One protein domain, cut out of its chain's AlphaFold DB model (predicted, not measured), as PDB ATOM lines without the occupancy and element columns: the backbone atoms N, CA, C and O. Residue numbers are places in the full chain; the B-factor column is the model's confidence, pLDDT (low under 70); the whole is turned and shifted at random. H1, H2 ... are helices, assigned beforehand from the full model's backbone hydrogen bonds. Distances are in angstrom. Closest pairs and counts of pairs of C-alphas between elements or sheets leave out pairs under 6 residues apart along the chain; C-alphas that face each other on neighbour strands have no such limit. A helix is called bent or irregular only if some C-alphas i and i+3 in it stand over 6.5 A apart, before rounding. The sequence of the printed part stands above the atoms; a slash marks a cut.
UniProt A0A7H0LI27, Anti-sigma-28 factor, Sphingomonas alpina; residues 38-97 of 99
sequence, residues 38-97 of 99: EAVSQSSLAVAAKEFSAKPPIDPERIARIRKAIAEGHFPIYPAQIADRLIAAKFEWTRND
ATOM      1  N   GLU A  38      -4.141  18.128 -22.361       54.25
ATOM      2  CA  GLU A  38      -3.488  16.834 -22.594       54.25
ATOM      3  C   GLU A  38      -2.910  16.728 -24.010       54.25
ATOM      4  O   GLU A  38      -1.768  16.295 -24.156       54.25
ATOM      5  N   ALA A  39      -3.620  17.207 -25.036       57.09
ATOM      6  CA  ALA A  39      -3.130  17.211 -26.416       57.09
ATOM      7  C   ALA A  39      -1.905  18.130 -26.610       57.09
ATOM      8  O   ALA A  39      -0.935  17.754 -27.276       57.09
ATOM      9  N   VAL A  40      -1.895  19.309 -25.976       58.53
ATOM     10  CA  VAL A  40      -0.744  20.233 -25.991       58.53
ATOM     11  C   VAL A  40       0.431  19.679 -25.169       58.53
ATOM     12  O   VAL A  40       1.589  19.804 -25.577       58.53
ATOM     13  N   SER A  41       0.163  18.997 -24.051       58.78
ATOM     14  CA  SER A  41       1.191  18.322 -23.240       58.78
ATOM     15  C   SER A  41       1.840  17.148 -23.988       58.78
ATOM     16  O   SER A  41       3.062  17.033 -24.035       58.78
ATOM     17  N   GLN A  42       1.047  16.318 -24.670       60.62
ATOM     18  CA  GLN A  42       1.564  15.228 -25.501       60.62
ATOM     19  C   GLN A  42       2.372  15.748 -26.694       60.62
ATOM     20  O   GLN A  42       3.423  15.195 -27.014       60.62
ATOM     21  N   SER A  43       1.926  16.842 -27.314       69.38
ATOM     22  CA  SER A  43       2.631  17.469 -28.434       69.38
ATOM     23  C   SER A  43       3.968  18.078 -28.003       69.38
ATOM     24  O   SER A  43       4.982  17.856 -28.658       69.38
ATOM     25  N   SER A  44       4.006  18.787 -26.871       69.62
ATOM     26  CA  SER A  44       5.247  19.363 -26.328       69.62
ATOM     27  C   SER A  44       6.239  18.296 -25.856       69.62
ATOM     28  O   SER A  44       7.431  18.409 -26.141       69.62
ATOM     29  N   LEU A  45       5.765  17.211 -25.234       75.12
ATOM     30  CA  LEU A  45       6.595  16.048 -24.902       75.12
ATOM     31  C   LEU A  45       7.140  15.348 -26.153       75.12
ATOM     32  O   LEU A  45       8.306  14.965 -26.175       75.12
ATOM     33  N   ALA A  46       6.334  15.205 -27.207       75.94
ATOM     34  CA  ALA A  46       6.763  14.595 -28.464       75.94
ATOM     35  C   ALA A  46       7.794  15.453 -29.219       75.94
ATOM     36  O   ALA A  46       8.708  14.907 -29.840       75.94
ATOM     37  N   VAL A  47       7.677  16.784 -29.153       75.62
ATOM     38  CA  VAL A  47       8.674  17.714 -29.705       75.62
ATOM     39  C   VAL A  47       9.968  17.647 -28.900       75.62
ATOM     40  O   VAL A  47      11.018  17.416 -29.491       75.62
ATOM     41  N   ALA A  48       9.900  17.721 -27.567       72.00
ATOM     42  CA  ALA A  48      11.077  17.583 -26.710       72.00
ATOM     43  C   ALA A  48      11.777  16.230 -26.928       72.00
ATOM     44  O   ALA A  48      12.990  16.179 -27.108       72.00
ATOM     45  N   ALA A  49      11.025  15.128 -27.002       73.06
ATOM     46  CA  ALA A  49      11.575  13.804 -27.287       73.06
ATOM     47  C   ALA A  49      12.266  13.736 -28.661       73.06
ATOM     48  O   ALA A  49      13.331  13.128 -28.781       73.06
ATOM     49  N   LYS A  50      11.711  14.386 -29.694       70.00
ATOM     50  CA  LYS A  50      12.361  14.512 -31.010       70.00
ATOM     51  C   LYS A  50      13.633  15.354 -30.954       70.00
ATOM     52  O   LYS A  50      14.626  14.967 -31.562       70.00
ATOM     53  N   GLU A  51      13.632  16.464 -30.223       68.44
ATOM     54  CA  GLU A  51      14.802  17.335 -30.065       68.44
ATOM     55  C   GLU A  51      15.943  16.632 -29.311       68.44
ATOM     56  O   GLU A  51      17.084  16.644 -29.779       68.44
ATOM     57  N   PHE A  52      15.633  15.933 -28.214       66.38
ATOM     58  CA  PHE A  52      16.606  15.131 -27.462       66.38
ATOM     59  C   PHE A  52      17.112  13.911 -28.243       66.38
ATOM     60  O   PHE A  52      18.256  13.499 -28.053       66.38
ATOM     61  N   SER A  53      16.295  13.344 -29.134       65.50
ATOM     62  CA  SER A  53      16.707  12.251 -30.025       65.50
ATOM     63  C   SER A  53      17.617  12.741 -31.163       65.50
ATOM     64  O   SER A  53      18.566  12.060 -31.543       65.50
ATOM     65  N   ALA A  54      17.386  13.955 -31.675       67.50
ATOM     66  CA  ALA A  54      18.180  14.543 -32.756       67.50
ATOM     67  C   ALA A  54      19.569  15.031 -32.305       67.50
ATOM     68  O   ALA A  54      20.515  15.029 -33.098       67.50
ATOM     69  N   LYS A  55      19.710  15.460 -31.046       64.62
ATOM     70  CA  LYS A  55      20.992  15.850 -30.451       64.62
ATOM     71  C   LYS A  55      21.062  15.335 -29.015       64.62
ATOM     72  O   LYS A  55      20.438  15.936 -28.139       64.62
ATOM     73  N   PRO A  56      21.841  14.272 -28.737       67.75
ATOM     74  CA  PRO A  56      22.092  13.897 -27.357       67.75
ATOM     75  C   PRO A  56      22.726  15.101 -26.641       67.75
ATOM     76  O   PRO A  56      23.608  15.747 -27.220       67.75
ATOM     77  N   PRO A  57      22.288  15.439 -25.416       76.19
ATOM     78  CA  PRO A  57      22.793  16.586 -24.670       76.19
ATOM     79  C   PRO A  57      24.221  16.301 -24.193       76.19
ATOM     80  O   PRO A  57      24.462  15.897 -23.056       76.19
ATOM     81  N   ILE A  58      25.181  16.452 -25.101       83.50
ATOM     82  CA  ILE A  58      26.602  16.306 -24.812       83.50
ATOM     83  C   ILE A  58      27.184  17.656 -24.396       83.50
ATOM     84  O   ILE A  58      26.982  18.668 -25.059       83.50
ATOM     85  N   ASP A  59      27.937  17.653 -23.302       89.75
ATOM     86  CA  ASP A  59      28.717  18.803 -22.849       89.75
ATOM     87  C   ASP A  59      30.122  18.736 -23.489       89.75
ATOM     88  O   ASP A  59      30.939  17.889 -23.094       89.75
ATOM     89  N   PRO A  60      30.426  19.586 -24.491       89.88
ATOM     90  CA  PRO A  60      31.707  19.555 -25.194       89.88
ATOM     91  C   PRO A  60      32.875  19.985 -24.300       89.88
ATOM     92  O   PRO A  60      33.984  19.464 -24.446       89.88
ATOM     93  N   GLU A  61      32.644  20.882 -23.341       90.94
ATOM     94  CA  GLU A  61      33.679  21.325 -22.412       90.94
ATOM     95  C   GLU A  61      34.070  20.198 -21.463       90.94
ATOM     96  O   GLU A  61      35.253  19.969 -21.195       90.94
ATOM     97  N   ARG A  62      33.082  19.435 -20.987       90.06
ATOM     98  CA  ARG A  62      33.331  18.246 -20.170       90.06
ATOM     99  C   ARG A  62      34.138  17.207 -20.935       90.06
ATOM    100  O   ARG A  62      35.069  16.639 -20.365       90.06
ATOM    101  N   ILE A  63      33.833  16.983 -22.212       92.06
ATOM    102  CA  ILE A  63      34.609  16.068 -23.060       92.06
ATOM    103  C   ILE A  63      36.058  16.554 -23.184       92.06
ATOM    104  O   ILE A  63      36.980  15.755 -23.020       92.06
ATOM    105  N   ALA A  64      36.275  17.848 -23.422       93.75
ATOM    106  CA  ALA A  64      37.614  18.423 -23.520       93.75
ATOM    107  C   ALA A  64      38.417  18.263 -22.215       93.75
ATOM    108  O   ALA A  64      39.568  17.824 -22.259       93.75
ATOM    109  N   ARG A  65      37.803  18.530 -21.051       91.62
ATOM    110  CA  ARG A  65      38.440  18.334 -19.732       91.62
ATOM    111  C   ARG A  65      38.839  16.880 -19.493       91.62
ATOM    112  O   ARG A  65      39.960  16.622 -19.065       91.62
ATOM    113  N   ILE A  66      37.950  15.935 -19.803       90.25
ATOM    114  CA  ILE A  66      38.228  14.499 -19.652       90.25
ATOM    115  C   ILE A  66      39.374  14.073 -20.576       90.25
ATOM    116  O   ILE A  66      40.306  13.417 -20.124       90.25
ATOM    117  N   ARG A  67      39.348  14.484 -21.852       91.38
ATOM    118  CA  ARG A  67      40.422  14.176 -22.813       91.38
ATOM    119  C   ARG A  67      41.778  14.694 -22.339       91.38
ATOM    120  O   ARG A  67      42.758  13.963 -22.421       91.38
ATOM    121  N   LYS A  68      41.820  15.921 -21.815       92.94
ATOM    122  CA  LYS A  68      43.035  16.515 -21.250       92.94
ATOM    123  C   LYS A  68      43.554  15.711 -20.052       92.94
ATOM    124  O   LYS A  68      44.714  15.322 -20.052       92.94
ATOM    125  N   ALA A  69      42.689  15.380 -19.095       90.50
ATOM    126  CA  ALA A  69      43.070  14.603 -17.913       90.50
ATOM    127  C   ALA A  69      43.594  13.194 -18.254       90.50
ATOM    128  O   ALA A  69      44.493  12.693 -17.582       90.50
ATOM    129  N   ILE A  70      43.052  12.563 -19.304       89.38
ATOM    130  CA  ILE A  70      43.548  11.278 -19.815       89.38
ATOM    131  C   ILE A  70      44.938  11.446 -20.440       89.38
ATOM    132  O   ILE A  70      45.830  10.658 -20.139       89.38
ATOM    133  N   ALA A  71      45.137  12.471 -21.276       88.88
ATOM    134  CA  ALA A  71      46.426  12.735 -21.919       88.88
ATOM    135  C   ALA A  71      47.541  13.044 -20.905       88.88
ATOM    136  O   ALA A  71      48.677  12.622 -21.088       88.88
ATOM    137  N   GLU A  72      47.207  13.743 -19.819       92.06
ATOM    138  CA  GLU A  72      48.134  14.070 -18.730       92.06
ATOM    139  C   GLU A  72      48.353  12.901 -17.750       92.06
ATOM    140  O   GLU A  72      49.183  12.997 -16.852       92.06
ATOM    141  N   GLY A  73      47.615  11.792 -17.888       85.38
ATOM    142  CA  GLY A  73      47.719  10.635 -16.992       85.38
ATOM    143  C   GLY A  73      47.129  10.854 -15.592       85.38
ATOM    144  O   GLY A  73      47.282  10.005 -14.718       85.38
ATOM    145  N   HIS A  74      46.420  11.963 -15.366       86.38
ATOM    146  CA  HIS A  74      45.754  12.287 -14.098       86.38
ATOM    147  C   HIS A  74      44.367  11.656 -13.951       86.38
ATOM    148  O   HIS A  74      43.682  11.889 -12.956       86.38
ATOM    149  N   PHE A  75      43.932  10.868 -14.931       82.75
ATOM    150  CA  PHE A  75      42.700  10.100 -14.844       82.75
ATOM    151  C   PHE A  75      43.003   8.704 -14.277       82.75
ATOM    152  O   PHE A  75      43.535   7.862 -15.004       82.75
ATOM    153  N   PRO A  76      42.710   8.430 -12.991       82.25
ATOM    154  CA  PRO A  76      43.063   7.157 -12.382       82.25
ATOM    155  C   PRO A  76      42.237   6.021 -12.993       82.25
ATOM    156  O   PRO A  76      41.009   6.081 -13.062       82.25
ATOM    157  N   ILE A  77      42.925   4.967 -13.428       84.19
ATOM    158  CA  ILE A  77      42.307   3.777 -14.011       84.19
ATOM    159  C   ILE A  77      42.257   2.689 -12.938       84.19
ATOM    160  O   ILE A  77      43.289   2.164 -12.527       84.19
ATOM    161  N   TYR A  78      41.050   2.331 -12.498       90.25
ATOM    162  CA  TYR A  78      40.826   1.262 -11.524       90.25
ATOM    163  C   TYR A  78      40.230   0.032 -12.224       90.25
ATOM    164  O   TYR A  78      39.071   0.091 -12.646       90.25
ATOM    165  N   PRO A  79      40.958  -1.097 -12.325       87.81
ATOM    166  CA  PRO A  79      40.469  -2.291 -13.020       87.81
ATOM    167  C   PRO A  79      39.125  -2.812 -12.494       87.81
ATOM    168  O   PRO A  79      38.263  -3.185 -13.284       87.81
ATOM    169  N   ALA A  80      38.911  -2.764 -11.174       91.44
ATOM    170  CA  ALA A  80      37.644  -3.157 -10.555       91.44
ATOM    171  C   ALA A  80      36.464  -2.294 -11.039       91.44
ATOM    172  O   ALA A  80      35.448  -2.827 -11.468       91.44
ATOM    173  N   GLN A  81      36.632  -0.967 -11.083       89.94
ATOM    174  CA  GLN A  81      35.574  -0.065 -11.552       89.94
ATOM    175  C   GLN A  81      35.262  -0.266 -13.038       89.94
ATOM    176  O   GLN A  81      34.110  -0.129 -13.446       89.94
ATOM    177  N   ILE A  82      36.269  -0.591 -13.856       88.38
ATOM    178  CA  ILE A  82      36.052  -0.925 -15.269       88.38
ATOM    179  C   ILE A  82      35.204  -2.191 -15.380       88.38
ATOM    180  O   ILE A  82      34.233  -2.197 -16.133       88.38
ATOM    181  N   ALA A  83      35.537  -3.240 -14.624       91.31
ATOM    182  CA  ALA A  83      34.770  -4.481 -14.621       91.31
ATOM    183  C   ALA A  83      33.306  -4.233 -14.222       91.31
ATOM    184  O   ALA A  83      32.401  -4.650 -14.945       91.31
ATOM    185  N   ASP A  84      33.069  -3.464 -13.156       90.50
ATOM    186  CA  ASP A  84      31.719  -3.097 -12.714       90.50
ATOM    187  C   ASP A  84      30.945  -2.343 -13.805       90.50
ATOM    188  O   ASP A  84      29.770  -2.619 -14.054       90.50
ATOM    189  N   ARG A  85      31.610  -1.419 -14.512       90.94
ATOM    190  CA  ARG A  85      31.012  -0.649 -15.614       90.94
ATOM    191  C   ARG A  85      30.671  -1.527 -16.817       90.94
ATOM    192  O   ARG A  85      29.624  -1.319 -17.423       90.94
ATOM    193  N   LEU A  86      31.515  -2.502 -17.155       91.69
ATOM    194  CA  LEU A  86      31.252  -3.454 -18.240       91.69
ATOM    195  C   LEU A  86      30.077  -4.378 -17.906       91.69
ATOM    196  O   LEU A  86      29.220  -4.620 -18.755       91.69
ATOM    197  N   ILE A  87      30.007  -4.854 -16.662       91.44
ATOM    198  CA  ILE A  87      28.894  -5.672 -16.176       91.44
ATOM    199  C   ILE A  87      27.591  -4.863 -16.208       91.44
ATOM    200  O   ILE A  87      26.592  -5.337 -16.750       91.44
ATOM    201  N   ALA A  88      27.603  -3.628 -15.699       92.38
ATOM    202  CA  ALA A  88      26.445  -2.737 -15.731       92.38
ATOM    203  C   ALA A  88      25.972  -2.466 -17.168       92.38
ATOM    204  O   ALA A  88      24.789  -2.626 -17.456       92.38
ATOM    205  N   ALA A  89      26.893  -2.150 -18.084       91.06
ATOM    206  CA  ALA A  89      26.571  -1.918 -19.491       91.06
ATOM    207  C   ALA A  89      25.948  -3.152 -20.160       91.06
ATOM    208  O   ALA A  89      24.978  -3.023 -20.904       91.06
ATOM    209  N   LYS A  90      26.454  -4.356 -19.856       88.75
ATOM    210  CA  LYS A  90      25.853  -5.610 -20.331       88.75
ATOM    211  C   LYS A  90      24.403  -5.732 -19.865       88.75
ATOM    212  O   LYS A  90      23.540  -6.067 -20.670       88.75
ATOM    213  N   PHE A  91      24.133  -5.483 -18.585       89.50
ATOM    214  CA  PHE A  91      22.780  -5.597 -18.042       89.50
ATOM    215  C   PHE A  91      21.831  -4.518 -18.578       89.50
ATOM    216  O   PHE A  91      20.695  -4.841 -18.926       89.50
ATOM    217  N   GLU A  92      22.284  -3.267 -18.696       87.56
ATOM    218  CA  GLU A  92      21.488  -2.180 -19.281       87.56
ATOM    219  C   GLU A  92      21.136  -2.451 -20.742       87.56
ATOM    220  O   GLU A  92      19.978  -2.284 -21.121       87.56
ATOM    221  N   TRP A  93      22.092  -2.940 -21.538       81.00
ATOM    222  CA  TRP A  93      21.834  -3.328 -22.923       81.00
ATOM    223  C   TRP A  93      20.760  -4.412 -22.990       81.00
ATOM    224  O   TRP A  93      19.758  -4.239 -23.674       81.00
ATOM    225  N   THR A  94      20.920  -5.506 -22.236       77.81
ATOM    226  CA  THR A  94      19.948  -6.615 -22.244       77.81
ATOM    227  C   THR A  94      18.559  -6.215 -21.750       77.81
ATOM    228  O   THR A  94      17.585  -6.879 -22.079       77.81
ATOM    229  N   ARG A  95      18.448  -5.148 -20.950       76.44
ATOM    230  CA  ARG A  95      17.165  -4.641 -20.447       76.44
ATOM    231  C   ARG A  95      16.398  -3.829 -21.493       76.44
ATOM    232  O   ARG A  95      15.174  -3.787 -21.425       76.44
ATOM    233  N   ASN A  96      17.105  -3.162 -22.402       72.44
ATOM    234  CA  ASN A  96      16.534  -2.266 -23.409       72.44
ATOM    235  C   ASN A  96      16.441  -2.898 -24.810       72.44
ATOM    236  O   ASN A  96      16.084  -2.199 -25.757       72.44
ATOM    237  N   ASP A  97      16.769  -4.185 -24.948       66.94
ATOM    238  CA  ASP A  97      16.661  -4.924 -26.207       66.94
ATOM    239  C   ASP A  97      15.182  -5.276 -26.480       66.94
ATOM    240  O   ASP A  97      14.545  -5.899 -25.620       66.94
TER     241      ASP A  97
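Overview. This is residues 38 to 97 of the 99 residues of the protein "Anti-sigma-28 factor" of Sphingomonas alpina (UniProt A0A7H0LI27). The longest helix, H3, makes one side of a wide, open hook, with H2 as the other side and residues 72 to 78 as the cross-piece between them. H1 is a long arm that leads away from the first end of H2, so that H1 and H2 run roughly end to end while H3 folds back on the far side of an empty gap. The printed part has 60 residues, with three named helices in the order H1, H2, H3 and no named strand; 47 of the 60 are in the helices, and the class is all helix. The whole is extended, with a radius of gyration of the C-alphas of 17.9 A, and it is flat, spanning 51 by 30 by 15 A.

Along the chain. H3 is residues 79 to 96, 26.1 A from first to last C-alpha; it begins at C-alpha 79 (40.469, -2.291, -13.020) and ends at C-alpha 96 (16.534, -2.266, -23.409). H2 is residues 60 to 71, 16.5 A long by the same measure. H1 is residues 38 to 54, 24.0 A from first to last C-alpha, beginning at C-alpha 38 (-3.488, 16.834, -22.594).

Arrangement. H3 touches no helix, and the same holds for H2 and for H1. H3 and H2 are apart, with no C-alpha of the one within 8 A of the other. H1 is apart from H2 by the same test, and H1 and H3 are apart too. The N-to-C direction of H3 has an x component of -0.89, while that of H2 has 0.85 and that of H1 has 0.94. There is no hairpin. In H1, H2 and H3 every O i to N i+4 pair is within hydrogen-bond range, and no helix is bent or irregular.

Size, cuts and confidence. The two C-alphas farthest apart are those of Ala 39 and Gly 73, at 52.1 A, and the C-alphas of Glu 38 and Asp 97, the first and last printed, are 29.9 A apart. The printed part has no cut. The link from H2 to H3 has 7 residues and is short, the link from H1 to H2 has 5 and is tight, and neither is long. Residues 76 to 97, of which 79 to 96 belong to H3, stand free; residues 68 to 73, of which 68 to 71 belong to H2, and residues 38 to 65, of which 38 to 54 belong to H1 and 60 to 65 to H2, stand free as well. The mean pLDDT of the printed part is 80.9. It is under 70 for 14 residues: 38 to 44, 51 to 56 and 97. H1 has a mean pLDDT of 67, H3 of 87 and H2 of 91.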